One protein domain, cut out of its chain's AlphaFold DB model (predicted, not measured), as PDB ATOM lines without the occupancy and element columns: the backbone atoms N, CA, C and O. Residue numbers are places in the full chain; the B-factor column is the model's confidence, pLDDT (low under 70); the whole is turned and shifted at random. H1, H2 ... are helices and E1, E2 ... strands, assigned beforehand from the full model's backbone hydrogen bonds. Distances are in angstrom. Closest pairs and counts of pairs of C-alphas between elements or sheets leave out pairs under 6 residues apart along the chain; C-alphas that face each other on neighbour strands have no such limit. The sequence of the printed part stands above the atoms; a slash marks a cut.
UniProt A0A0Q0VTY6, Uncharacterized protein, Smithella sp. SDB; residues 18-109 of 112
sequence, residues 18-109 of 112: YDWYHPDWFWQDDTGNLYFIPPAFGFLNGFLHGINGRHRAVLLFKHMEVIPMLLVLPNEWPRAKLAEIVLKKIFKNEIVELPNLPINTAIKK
ATOM      1  N   TYR A  18      68.284  15.665   6.880       66.88
ATOM      2  CA  TYR A  18      67.339  16.476   7.656       66.88
ATOM      3  C   TYR A  18      67.698  16.430   9.137       66.88
ATOM      4  O   TYR A  18      68.284  15.447   9.595       66.88
ATOM      5  N   ASP A  19      67.335  17.470   9.888       71.00
ATOM      6  CA  ASP A  19      67.566  17.519  11.333       71.00
ATOM      7  C   ASP A  19      66.551  16.645  12.076       71.00
ATOM      8  O   ASP A  19      65.634  17.103  12.754       71.00
ATOM      9  N   TRP A  20      66.703  15.339  11.884       75.38
ATOM     10  CA  TRP A  20      65.842  14.330  12.465       75.38
ATOM     11  C   TRP A  20      66.620  13.556  13.519       75.38
ATOM     12  O   TRP A  20      67.424  12.669  13.228       75.38
ATOM     13  N   TYR A  21      66.408  13.959  14.767       80.12
ATOM     14  CA  TYR A  21      67.031  13.345  15.927       80.12
ATOM     15  C   TYR A  21      66.263  12.087  16.329       80.12
ATOM     16  O   TYR A  21      65.032  12.096  16.361       80.12
ATOM     17  N   HIS A  22      66.989  11.011  16.634       81.31
ATOM     18  CA  HIS A  22      66.399   9.771  17.135       81.31
ATOM     19  C   HIS A  22      66.298   9.812  18.673       81.31
ATOM     20  O   HIS A  22      67.261  10.257  19.301       81.31
ATOM     21  N   PRO A  23      65.200   9.330  19.292       81.38
ATOM     22  CA  PRO A  23      65.055   9.269  20.753       81.38
ATOM     23  C   PRO A  23      66.245   8.603  21.464       81.38
ATOM     24  O   PRO A  23      66.808   9.185  22.383       81.38
ATOM     25  N   ASP A  24      66.719   7.459  20.958       84.44
ATOM     26  CA  ASP A  24      67.870   6.710  21.508       84.44
ATOM     27  C   ASP A  24      69.215   7.459  21.490       84.44
ATOM     28  O   ASP A  24      70.242   6.929  21.914       84.44
ATOM     29  N   TRP A  25      69.269   8.669  20.933       87.06
ATOM     30  CA  TRP A  25      70.454   9.523  21.020       87.06
ATOM     31  C   TRP A  25      70.480  10.363  22.288       87.06
ATOM     32  O   TRP A  25      71.438  11.109  22.488       87.06
ATOM     33  N   PHE A  26      69.460  10.239  23.130       87.88
ATOM     34  CA  PHE A  26      69.334  10.955  24.380       87.88
ATOM     35  C   PHE A  26      69.224   9.970  25.539       87.88
ATOM     36  O   PHE A  26      68.579   8.930  25.442       87.88
ATOM     37  N   TRP A  27      69.866  10.321  26.644       87.62
ATOM     38  CA  TRP A  27      69.638   9.716  27.946       87.62
ATOM     39  C   TRP A  27      68.828  10.696  28.794       87.62
ATOM     40  O   TRP A  27      69.057  11.902  28.708       87.62
ATOM     41  N   GLN A  28      67.889  10.196  29.589       87.38
ATOM     42  CA  GLN A  28      67.096  11.017  30.497       87.38
ATOM     43  C   GLN A  28      67.500  10.721  31.940       87.38
ATOM     44  O   GLN A  28      67.634   9.551  32.302       87.38
ATOM     45  N   ASP A  29      67.701  11.764  32.744       87.31
ATOM     46  CA  ASP A  29      67.903  11.597  34.185       87.31
ATOM     47  C   ASP A  29      66.576  11.495  34.951       87.31
ATOM     48  O   ASP A  29      65.494  11.747  34.416       87.31
ATOM     49  N   ASP A  30      66.669  11.173  36.243       86.88
ATOM     50  CA  ASP A  30      65.513  11.044  37.140       86.88
ATOM     51  C   ASP A  30      64.727  12.361  37.319       86.88
ATOM     52  O   ASP A  30      63.603  12.354  37.815       86.88
ATOM     53  N   THR A  31      65.298  13.503  36.919       86.44
ATOM     54  CA  THR A  31      64.651  14.825  36.972       86.44
ATOM     55  C   THR A  31      64.001  15.227  35.647       86.44
ATOM     56  O   THR A  31      63.388  16.289  35.546       86.44
ATOM     57  N   GLY A  32      64.098  14.366  34.632       83.12
ATOM     58  CA  GLY A  32      63.505  14.555  33.319       83.12
ATOM     59  C   GLY A  32      64.374  15.327  32.325       83.12
ATOM     60  O   GLY A  32      63.904  15.577  31.211       83.12
ATOM     61  N   ASN A  33      65.618  15.676  32.669       84.31
ATOM     62  CA  ASN A  33      66.525  16.358  31.747       84.31
ATOM     63  C   ASN A  33      67.025  15.395  30.669       84.31
ATOM     64  O   ASN A  33      67.388  14.258  30.962       84.31
ATOM     65  N   LEU A  34      67.088  15.874  29.424       85.25
ATOM     66  CA  LEU A  34      67.610  15.116  28.287       85.25
ATOM     67  C   LEU A  34      69.077  15.463  28.031       85.25
ATOM     68  O   LEU A  34      69.418  16.613  27.760       85.25
ATOM     69  N   TYR A  35      69.926  14.443  28.019       87.81
ATOM     70  CA  TYR A  35      71.347  14.543  27.720       87.81
ATOM     71  C   TYR A  35      71.643  13.870  26.393       87.81
ATOM     72  O   TYR A  35      71.355  12.691  26.198       87.81
ATOM     73  N   PHE A  36      72.261  14.608  25.480       88.62
ATOM     74  CA  PHE A  36      72.676  14.060  24.197       88.62
ATOM     75  C   PHE A  36      73.871  13.117  24.369       88.62
ATOM     76  O   PHE A  36      74.899  13.494  24.930       88.62
ATOM     77  N   ILE A  37      73.768  11.904  23.831       90.06
ATOM     78  CA  ILE A  37      74.848  10.919  23.849       90.06
ATOM     79  C   ILE A  37      75.877  11.316  22.782       90.06
ATOM     80  O   ILE A  37      75.558  11.269  21.584       90.06
ATOM     81  N   PRO A  38      77.130  11.646  23.154       91.12
ATOM     82  CA  PRO A  38      78.116  12.103  22.185       91.12
ATOM     83  C   PRO A  38      78.472  11.014  21.156       91.12
ATOM     84  O   PRO A  38      78.426   9.814  21.464       91.12
ATOM     85  N   PRO A  39      78.836  11.393  19.918       92.88
ATOM     86  CA  PRO A  39      79.443  10.468  18.971       92.88
ATOM     87  C   PRO A  39      80.781   9.940  19.500       92.88
ATOM     88  O   PRO A  39      81.489  10.627  20.235       92.88
ATOM     89  N   ALA A  40      81.128   8.713  19.117       92.31
ATOM     90  CA  ALA A  40      82.357   8.052  19.528       92.31
ATOM     91  C   ALA A  40      83.317   7.932  18.347       92.31
ATOM     92  O   ALA A  40      82.946   7.414  17.291       92.31
ATOM     93  N   PHE A  41      84.556   8.358  18.555       90.31
ATOM     94  CA  PHE A  41      85.634   8.297  17.581       90.31
ATOM     95  C   PHE A  41      86.846   7.571  18.159       90.31
ATOM     96  O   PHE A  41      87.102   7.598  19.362       90.31
ATOM     97  N   GLY A  42      87.605   6.934  17.280       87.31
ATOM     98  CA  GLY A  42      88.918   6.379  17.565       87.31
ATOM     99  C   GLY A  42      89.931   6.899  16.559       87.31
ATOM    100  O   GLY A  42      89.569   7.468  15.529       87.31
ATOM    101  N   PHE A  43      91.208   6.700  16.850       80.94
ATOM    102  CA  PHE A  43      92.271   7.027  15.914       80.94
ATOM    103  C   PHE A  43      92.861   5.761  15.316       80.94
ATOM    104  O   PHE A  43      93.283   4.864  16.044       80.94
ATOM    105  N   LEU A  44      92.906   5.700  13.990       76.19
ATOM    106  CA  LEU A  44      93.446   4.567  13.252       76.19
ATOM    107  C   LEU A  44      94.233   5.093  12.050       76.19
ATOM    108  O   LEU A  44      93.750   5.943  11.307       76.19
ATOM    109  N   ASN A  45      95.458   4.597  11.866       75.25
ATOM    110  CA  ASN A  45      96.315   4.908  10.713       75.25
ATOM    111  C   ASN A  45      96.523   6.410  10.436       75.25
ATOM    112  O   ASN A  45      96.588   6.820   9.281       75.25
ATOM    113  N   GLY A  46      96.617   7.241  11.477       73.56
ATOM    114  CA  GLY A  46      96.838   8.682  11.307       73.56
ATOM    115  C   GLY A  46      95.563   9.520  11.156       73.56
ATOM    116  O   GLY A  46      95.669  10.740  11.062       73.56
ATOM    117  N   PHE A  47      94.378   8.901  11.169       77.38
ATOM    118  CA  PHE A  47      93.100   9.578  10.947       77.38
ATOM    119  C   PHE A  47      92.105   9.327  12.080       77.38
ATOM    120  O   PHE A  47      92.134   8.285  12.742       77.38
ATOM    121  N   LEU A  48      91.200  10.287  12.281       82.31
ATOM    122  CA  LEU A  48      90.052  10.116  13.163       82.31
ATOM    123  C   LEU A  48      88.964   9.320  12.428       82.31
ATOM    124  O   LEU A  48      88.555   9.692  11.329       82.31
ATOM    125  N   HIS A  49      88.505   8.244  13.055       85.69
ATOM    126  CA  HIS A  49      87.493   7.331  12.537       85.69
ATOM    127  C   HIS A  49      86.303   7.261  13.489       85.69
ATOM    128  O   HIS A  49      86.462   7.063  14.695       85.69
ATOM    129  N   GLY A  50      85.095   7.404  12.959       88.19
ATOM    130  CA  GLY A  50      83.864   7.265  13.717       88.19
ATOM    131  C   GLY A  50      83.601   5.803  14.058       88.19
ATOM    132  O   GLY A  50      83.422   4.976  13.169       88.19
ATOM    133  N   ILE A  51      83.504   5.493  15.348       88.56
ATOM    134  CA  ILE A  51      83.122   4.173  15.864       88.56
ATOM    135  C   ILE A  51      81.595   4.059  15.871       88.56
ATOM    136  O   ILE A  51      81.025   3.118  15.324       88.56
ATOM    137  N   ASN A  52      80.920   5.054  16.456       88.06
ATOM    138  CA  ASN A  52      79.463   5.129  16.543       88.06
ATOM    139  C   ASN A  52      79.011   6.596  16.523       88.06
ATOM    140  O   ASN A  52      79.738   7.497  16.928       88.06
ATOM    141  N   GLY A  53      77.786   6.850  16.068       88.56
ATOM    142  CA  GLY A  53      77.198   8.183  16.095       88.56
ATOM    143  C   GLY A  53      77.681   9.089  14.975       88.56
ATOM    144  O   GLY A  53      77.578  10.298  15.101       88.56
ATOM    145  N   ARG A  54      78.156   8.540  13.856       87.00
ATOM    146  CA  ARG A  54      78.575   9.345  12.697       87.00
ATOM    147  C   ARG A  54      77.471  10.307  12.234       87.00
ATOM    148  O   ARG A  54      77.730  11.492  12.076       87.00
ATOM    149  N   HIS A  55      76.219   9.848  12.160       83.56
ATOM    150  CA  HIS A  55      75.066  10.716  11.869       83.56
ATOM    151  C   HIS A  55      74.849  11.812  12.925       83.56
ATOM    152  O   HIS A  55      74.583  12.954  12.566       83.56
ATOM    153  N   ARG A  56      75.019  11.485  14.215       87.56
ATOM    154  CA  ARG A  56      74.961  12.459  15.316       87.56
ATOM    155  C   ARG A  56      76.017  13.547  15.130       87.56
ATOM    156  O   ARG A  56      75.695  14.722  15.229       87.56
ATOM    157  N   ALA A  57      77.249  13.154  14.808       89.50
ATOM    158  CA  ALA A  57      78.341  14.087  14.559       89.50
ATOM    159  C   ALA A  57      78.039  15.018  13.380       89.50
ATOM    160  O   ALA A  57      78.172  16.227  13.525       89.50
ATOM    161  N   VAL A  58      77.581  14.479  12.242       86.44
ATOM    162  CA  VAL A  58      77.240  15.307  11.072       86.44
ATOM    163  C   VAL A  58      76.120  16.296  11.391       86.44
ATOM    164  O   VAL A  58      76.213  17.456  11.006       86.44
ATOM    165  N   LEU A  59      75.086  15.869  12.120       85.00
ATOM    166  CA  LEU A  59      74.009  16.763  12.541       85.00
ATOM    167  C   LEU A  59      74.500  17.859  13.483       85.00
ATOM    168  O   LEU A  59      74.162  19.018  13.277       85.00
ATOM    169  N   LEU A  60      75.318  17.519  14.480       87.50
ATOM    170  CA  LEU A  60      75.898  18.514  15.382       87.50
ATOM    171  C   LEU A  60      76.748  19.533  14.615       87.50
ATOM    172  O   LEU A  60      76.578  20.727  14.830       87.50
ATOM    173  N   PHE A  61      77.577  19.097  13.661       87.56
ATOM    174  CA  PHE A  61      78.441  19.995  12.882       87.56
ATOM    175  C   PHE A  61      77.697  21.034  12.030       87.56
ATOM    176  O   PHE A  61      78.311  21.996  11.578       87.56
ATOM    177  N   LYS A  62      76.386  20.884  11.820       85.31
ATOM    178  CA  LYS A  62      75.569  21.933  11.192       85.31
ATOM    179  C   LYS A  62      75.265  23.102  12.119       85.31
ATOM    180  O   LYS A  62      75.017  24.204  11.648       85.31
ATOM    181  N   HIS A  63      75.232  22.833  13.419       85.56
ATOM    182  CA  HIS A  63      74.800  23.775  14.450       85.56
ATOM    183  C   HIS A  63      75.971  24.288  15.292       85.56
ATOM    184  O   HIS A  63      75.811  25.238  16.053       85.56
ATOM    185  N   MET A  64      77.143  23.656  15.186       88.25
ATOM    186  CA  MET A  64      78.321  23.974  15.989       88.25
ATOM    187  C   MET A  64      79.627  23.583  15.287       88.25
ATOM    188  O   MET A  64      79.731  22.525  14.675       88.25
ATOM    189  N   GLU A  65      80.654  24.421  15.429       86.56
ATOM    190  CA  GLU A  65      81.991  24.175  14.862       86.56
ATOM    191  C   GLU A  65      82.797  23.140  15.659       86.56
ATOM    192  O   GLU A  65      83.663  22.450  15.121       86.56
ATOM    193  N   VAL A  66      82.496  23.024  16.954       89.31
ATOM    194  CA  VAL A  66      83.136  22.105  17.896       89.31
ATOM    195  C   VAL A  66      82.047  21.284  18.560       89.31
ATOM    196  O   VAL A  66      81.074  21.839  19.058       89.31
ATOM    197  N   ILE A  67      82.217  19.963  18.587       91.56
ATOM    198  CA  ILE A  67      81.216  19.039  19.124       91.56
ATOM    199  C   ILE A  67      81.779  18.268  20.323       91.56
ATOM    200  O   ILE A  67      82.972  17.941  20.331       91.56
ATOM    201  N   PRO A  68      80.951  17.920  21.324       91.94
ATOM    202  CA  PRO A  68      81.355  16.933  22.313       91.94
ATOM    203  C   PRO A  68      81.501  15.569  21.635       91.94
ATOM    204  O   PRO A  68      80.697  15.190  20.783       91.94
ATOM    205  N   MET A  69      82.516  14.805  22.030       92.12
ATOM    206  CA  MET A  69      82.725  13.448  21.533       92.12
ATOM    207  C   MET A  69      83.379  12.558  22.582       92.12
ATOM    208  O   MET A  69      84.135  13.020  23.437       92.12
ATOM    209  N   LEU A  70      83.117  11.260  22.473       92.00
ATOM    210  CA  LEU A  70      83.894  10.231  23.146       92.00
ATOM    211  C   LEU A  70      85.087   9.886  22.264       92.00
ATOM    212  O   LEU A  70      84.923   9.566  21.088       92.00
ATOM    213  N   LEU A  71      86.282   9.942  22.839       89.19
ATOM    214  CA  LEU A  71      87.519   9.709  22.112       89.19
ATOM    215  C   LEU A  71      88.248   8.512  22.709       89.19
ATOM    216  O   LEU A  71      88.723   8.563  23.843       89.19
ATOM    217  N   VAL A  72      88.316   7.430  21.941       87.00
ATOM    218  CA  VAL A  72      89.067   6.232  22.309       87.00
ATOM    219  C   VAL A  72      90.535   6.486  21.995       87.00
ATOM    220  O   VAL A  72      90.927   6.587  20.832       87.00
ATOM    221  N   LEU A  73      91.336   6.619  23.051       76.25
ATOM    222  CA  LEU A  73      92.769   6.870  22.950       76.25
ATOM    223  C   LEU A  73      93.506   5.529  22.817       76.25
ATOM    224  O   LEU A  73      93.406   4.710  23.733       76.25
ATOM    225  N   PRO A  74      94.259   5.276  21.732       69.56
ATOM    226  CA  PRO A  74      95.251   4.210  21.749       69.56
ATOM    227  C   PRO A  74      96.386   4.575  22.721       69.56
ATOM    228  O   PRO A  74      96.644   5.752  22.976       69.56
ATOM    229  N   ASN A  75      97.091   3.564  23.236       67.81
ATOM    230  CA  ASN A  75      98.189   3.756  24.195       67.81
ATOM    231  C   ASN A  75      99.309   4.670  23.658       67.81
ATOM    232  O   ASN A  75      99.972   5.355  24.433       67.81
ATOM    233  N   GLU A  76      99.499   4.712  22.337       64.19
ATOM    234  CA  GLU A  76     100.603   5.412  21.676       64.19
ATOM    235  C   GLU A  76     100.107   6.566  20.806       64.19
ATOM    236  O   GLU A  76     100.311   6.598  19.591       64.19
ATOM    237  N   TRP A  77      99.421   7.533  21.415       70.88
ATOM    238  CA  TRP A  77      99.010   8.722  20.678       70.88
ATOM    239  C   TRP A  77     100.058   9.839  20.750       70.88
ATOM    240  O   TRP A  77     100.443  10.241  21.854       70.88
ATOM    241  N   PRO A  78     100.510  10.406  19.611       69.81
ATOM    242  CA  PRO A  78     101.348  11.592  19.644       69.81
ATOM    243  C   PRO A  78     100.560  12.726  20.301       69.81
ATOM    244  O   PRO A  78      99.550  13.179  19.760       69.81
ATOM    245  N   ARG A  79     101.016  13.209  21.464       75.25
ATOM    246  CA  ARG A  79     100.342  14.290  22.213       75.25
ATOM    247  C   ARG A  79     100.054  15.519  21.344       75.25
ATOM    248  O   ARG A  79      99.028  16.163  21.524       75.25
ATOM    249  N   ALA A  80     100.925  15.792  20.373       78.62
ATOM    250  CA  ALA A  80     100.743  16.857  19.392       78.62
ATOM    251  C   ALA A  80      99.466  16.681  18.547       78.62
ATOM    252  O   ALA A  80      98.714  17.631  18.375       78.62
ATOM    253  N   LYS A  81      99.161  15.458  18.091       75.75
ATOM    254  CA  LYS A  81      97.958  15.172  17.291       75.75
ATOM    255  C   LYS A  81      96.678  15.236  18.113       75.75
ATOM    256  O   LYS A  81      95.659  15.706  17.620       75.75
ATOM    257  N   LEU A  82      96.740  14.819  19.377       78.75
ATOM    258  CA  LEU A  82      95.638  15.007  20.318       78.75
ATOM    259  C   LEU A  82      95.318  16.503  20.492       78.75
ATOM    260  O   LEU A  82      94.149  16.873  20.455       78.75
ATOM    261  N   ALA A  83      96.341  17.353  20.628       81.81
ATOM    262  CA  ALA A  83      96.172  18.799  20.791       81.81
ATOM    263  C   ALA A  83      95.598  19.503  19.543       81.81
ATOM    264  O   ALA A  83      94.951  20.534  19.676       81.81
ATOM    265  N   GLU A  84      95.788  18.946  18.342       84.00
ATOM    266  CA  GLU A  84      95.169  19.461  17.107       84.00
ATOM    267  C   GLU A  84      93.655  19.199  17.038       84.00
ATOM    268  O   GLU A  84      92.939  19.884  16.310       84.00
ATOM    269  N   ILE A  85      93.171  18.167  17.735       82.44
ATOM    270  CA  ILE A  85      91.791  17.671  17.619       82.44
ATOM    271  C   ILE A  85      90.963  18.046  18.852       82.44
ATOM    272  O   ILE A  85      89.770  18.328  18.746       82.44
ATOM    273  N   VAL A  86      91.579  18.022  20.033       87.62
ATOM    274  CA  VAL A  86      90.897  18.221  21.309       87.62
ATOM    275  C   VAL A  86      91.109  19.641  21.796       87.62
ATOM    276  O   VAL A  86      92.199  20.009  22.219       87.62
ATOM    277  N   LEU A  87      90.020  20.407  21.806       89.12
ATOM    278  CA  LEU A  87      90.002  21.755  22.365       89.12
ATOM    279  C   LEU A  87      90.021  21.739  23.901       89.12
ATOM    280  O   LEU A  87      90.796  22.447  24.535       89.12
ATOM    281  N   LYS A  88      89.148  20.928  24.506       90.69
ATOM    282  CA  LYS A  88      88.970  20.836  25.958       90.69
ATOM    283  C   LYS A  88      88.557  19.420  26.342       90.69
ATOM    284  O   LYS A  88      87.714  18.811  25.687       90.69
ATOM    285  N   LYS A  89      89.126  18.907  27.434       90.00
ATOM    286  CA  LYS A  89      88.676  17.659  28.058       90.00
ATOM    287  C   LYS A  89      87.444  17.931  28.923       90.00
ATOM    288  O   LYS A  89      87.474  18.846  29.739       90.00
ATOM    289  N   ILE A  90      86.408  17.116  28.748       90.38
ATOM    290  CA  ILE A  90      85.190  17.137  29.565       90.38
ATOM    291  C   ILE A  90      85.365  16.130  30.706       90.38
ATOM    292  O   ILE A  90      85.790  14.991  30.473       90.38
ATOM    293  N   PHE A  91      85.090  16.547  31.939       88.00
ATOM    294  CA  PHE A  91      85.202  15.696  33.122       88.00
ATOM    295  C   PHE A  91      83.887  14.988  33.455       88.00
ATOM    296  O   PHE A  91      82.813  15.323  32.960       88.00
ATOM    297  N   LYS A  92      83.969  13.957  34.302       81.69
ATOM    298  CA  LYS A  92      82.787  13.220  34.758       81.69
ATOM    299  C   LYS A  92      81.807  14.188  35.435       81.69
ATOM    300  O   LYS A  92      82.223  14.952  36.301       81.69
ATOM    301  N   ASN A  93      80.530  14.103  35.060       81.94
ATOM    302  CA  ASN A  93      79.427  14.962  35.519       81.94
ATOM    303  C   ASN A  93      79.510  16.434  35.078       81.94
ATOM    304  O   ASN A  93      78.707  17.245  35.529       81.94
ATOM    305  N   GLU A  94      80.456  16.799  34.210       89.12
ATOM    306  CA  GLU A  94      80.458  18.126  33.607       89.12
ATOM    307  C   GLU A  94      79.323  18.227  32.582       89.12
ATOM    308  O   GLU A  94      79.221  17.405  31.667       89.12
ATOM    309  N   ILE A  95      78.471  19.238  32.745       86.75
ATOM    310  CA  ILE A  95      77.370  19.517  31.823       86.75
ATOM    311  C   ILE A  95      77.883  20.456  30.734       86.75
ATOM    312  O   ILE A  95      78.412  21.531  31.019       86.75
ATOM    313  N   VAL A  96      77.712  20.040  29.481       86.81
ATOM    314  CA  VAL A  96      77.953  20.876  28.304       86.81
ATOM    315  C   VAL A  96      76.605  21.188  27.680       86.81
ATOM    316  O   VAL A  96      75.933  20.294  27.166       86.81
ATOM    317  N   GLU A  97      76.213  22.457  27.732       88.06
ATOM    318  CA  GLU A  97      74.992  22.915  27.083       88.06
ATOM    319  C   GLU A  97      75.173  22.890  25.564       88.06
ATOM    320  O   GLU A  97      76.119  23.458  25.012       88.06
ATOM    321  N   LEU A  98      74.264  22.194  24.887       84.88
ATOM    322  CA  LEU A  98      74.166  22.235  23.435       84.88
ATOM    323  C   LEU A  98      73.286  23.420  23.019       84.88
ATOM    324  O   LEU A  98      72.384  23.801  23.770       84.88
ATOM    325  N   PRO A  99      73.502  23.991  21.819       82.69
ATOM    326  CA  PRO A  99      72.576  24.973  21.271       82.69
ATOM    327  C   PRO A  99      71.173  24.366  21.158       82.69
ATOM    328  O   PRO A  99      71.007  23.147  21.209       82.69
ATOM    329  N   ASN A 100      70.156  25.208  20.978       80.38
ATOM    330  CA  ASN A 100      68.783  24.740  20.806       80.38
ATOM    331  C   ASN A 100      68.657  23.915  19.510       80.38
ATOM    332  O   ASN A 100      68.425  24.457  18.431       80.38
ATOM    333  N   LEU A 101      68.869  22.602  19.620       78.50
ATOM    334  CA  LEU A 101      68.787  21.663  18.512       78.50
ATOM    335  C   LEU A 101      67.311  21.489  18.122       78.50
ATOM    336  O   LEU A 101      66.463  21.396  19.015       78.50
ATOM    337  N   PRO A 102      66.970  21.389  16.825       75.44
ATOM    338  CA  PRO A 102      65.592  21.185  16.373       75.44
ATOM    339  C   PRO A 102      65.131  19.735  16.616       75.44
ATOM    340  O   PRO A 102      64.862  18.959  15.700       75.44
ATOM    341  N   ILE A 103      65.055  19.350  17.890       71.44
ATOM    342  CA  ILE A 103      64.636  18.031  18.355       71.44
ATOM    343  C   ILE A 103      63.124  17.918  18.152       71.44
ATOM    344  O   ILE A 103      62.343  18.701  18.699       71.44
ATOM    345  N   ASN A 104      62.698  16.929  17.365       64.81
ATOM    346  CA  ASN A 104      61.284  16.697  17.096       64.81
ATOM    347  C   ASN A 104      60.525  16.396  18.405       64.81
ATOM    348  O   ASN A 104      60.966  15.600  19.235       64.81
ATOM    349  N   THR A 105      59.351  17.006  18.574       58.28
ATOM    350  CA  THR A 105      58.482  16.854  19.749       58.28
ATOM    351  C   THR A 105      57.982  15.426  19.974       58.28
ATOM    352  O   THR A 105      57.560  15.121  21.087       58.28
ATOM    353  N   ALA A 106      58.072  14.530  18.987       54.00
ATOM    354  CA  ALA A 106      57.813  13.100  19.175       54.00
ATOM    355  C   ALA A 106      58.734  12.463  20.235       54.00
ATOM    356  O   ALA A 106      58.279  11.613  20.997       54.00
ATOM    357  N   ILE A 107      59.982  12.939  20.358       56.53
ATOM    358  CA  ILE A 107      60.915  12.505  21.413       56.53
ATOM    359  C   ILE A 107      60.387  12.895  22.799       56.53
ATOM    360  O   ILE A 107      60.539  12.143  23.754       56.53
ATOM    361  N   LYS A 108      59.680  14.028  22.911       51.78
ATOM    362  CA  LYS A 108      59.082  14.475  24.178       51.78
ATOM    363  C   LYS A 108      57.883  13.624  24.623       51.78
ATOM    364  O   LYS A 108      57.456  13.769  25.760       51.78
ATOM    365  N   LYS A 109      57.298  12.799  23.740       46.31
ATOM    366  CA  LYS A 109      56.041  12.065  23.993       46.31
ATOM    367  C   LYS A 109      56.196  10.558  24.212       46.31
ATOM    368  O   LYS A 109      55.230   9.942  24.641       46.31
TER     369      LYS A 109
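AT A GLANCE: This is residues 18 to 109 of the 112 residues of an uncharacterized protein of Smithella sp. SDB (UniProt A0A0Q0VTY6). An elongated, thinly built model has a small three-stranded sheet of E4, E3 and E5 towards one end and a separate two-stranded hairpin of E1 and E2 towards the other, with H1 between them along the length. H2 lies at the end away from that hairpin, and from it the unnamed residues 86 to 109 run back along the length to the hairpin's end. The printed part has 92 residues with five named strands and two named helices in the order E1, E2, E3, E4, H1, E5, H2; the class is mixed, helices and strands, with under half of the residues in named elements. The larger sheet has the order E4, E3, E5 and is mixed, while E1 and E2 are antiparallel. The whole is only just compact, close to loose, with a radius of gyration of the C-alphas of 14.6 A and spans of 45 by 29 by 20 A.

IN THESE COORDINATES: E1 is residues 26 to 28, its first C-alpha at (69.334, 10.955, 24.380), and E2 is residues 34 to 36. E3, residues 40 to 44, is 13.2 A long, and E4, residues 47 to 52, is 15.4 A long. H1, residues 54 to 63, begins with C-alpha 54 at (78.575, 9.345, 12.697) and is 15.0 A long. E5 is residues 70 to 72. H2, residues 79 to 85, is 10.3 A long and ends with C-alpha 85 at (91.791, 17.671, 17.619).

HOW THE PARTS SIT: E1 and E2 form a hairpin, antiparallel at 148 degrees, with N 27 and O 35 within hydrogen-bond range at 2.8 A. E2 and E3 are apart, though their link is tight. E3 and E4 form a second hairpin, antiparallel at 144 degrees, with N 42 and O 49 at 2.8 A. On the other side of E3, the inner strand, E5 is parallel to it at 28 degrees, with N 41 and O 70 at 2.8 A. H1 only grazes this sheet, with its residues 54 to 57; the closest C-alphas of E3 and H1 are those of Ala 40 and Arg 54, 7.9 A apart. H2 is not on the sheet, but only just, with 4 pairs of C-alphas within 10 A. H1 and H2 are apart. Of the O i to N i+4 pairs, 4 of 6 are within hydrogen-bond range in H1 and 2 of 3 in H2.

THE WHOLE: The C-alphas farthest apart, those of Pro 78 and Lys 109, are 45.5 A apart. The printed part, residues 18 to 109, has no cut, and no link between named elements is long. The mean pLDDT of the printed part is 81.9; residue 18, residues 74 to 76, residue 78 and residues 104 to 109 are under 70.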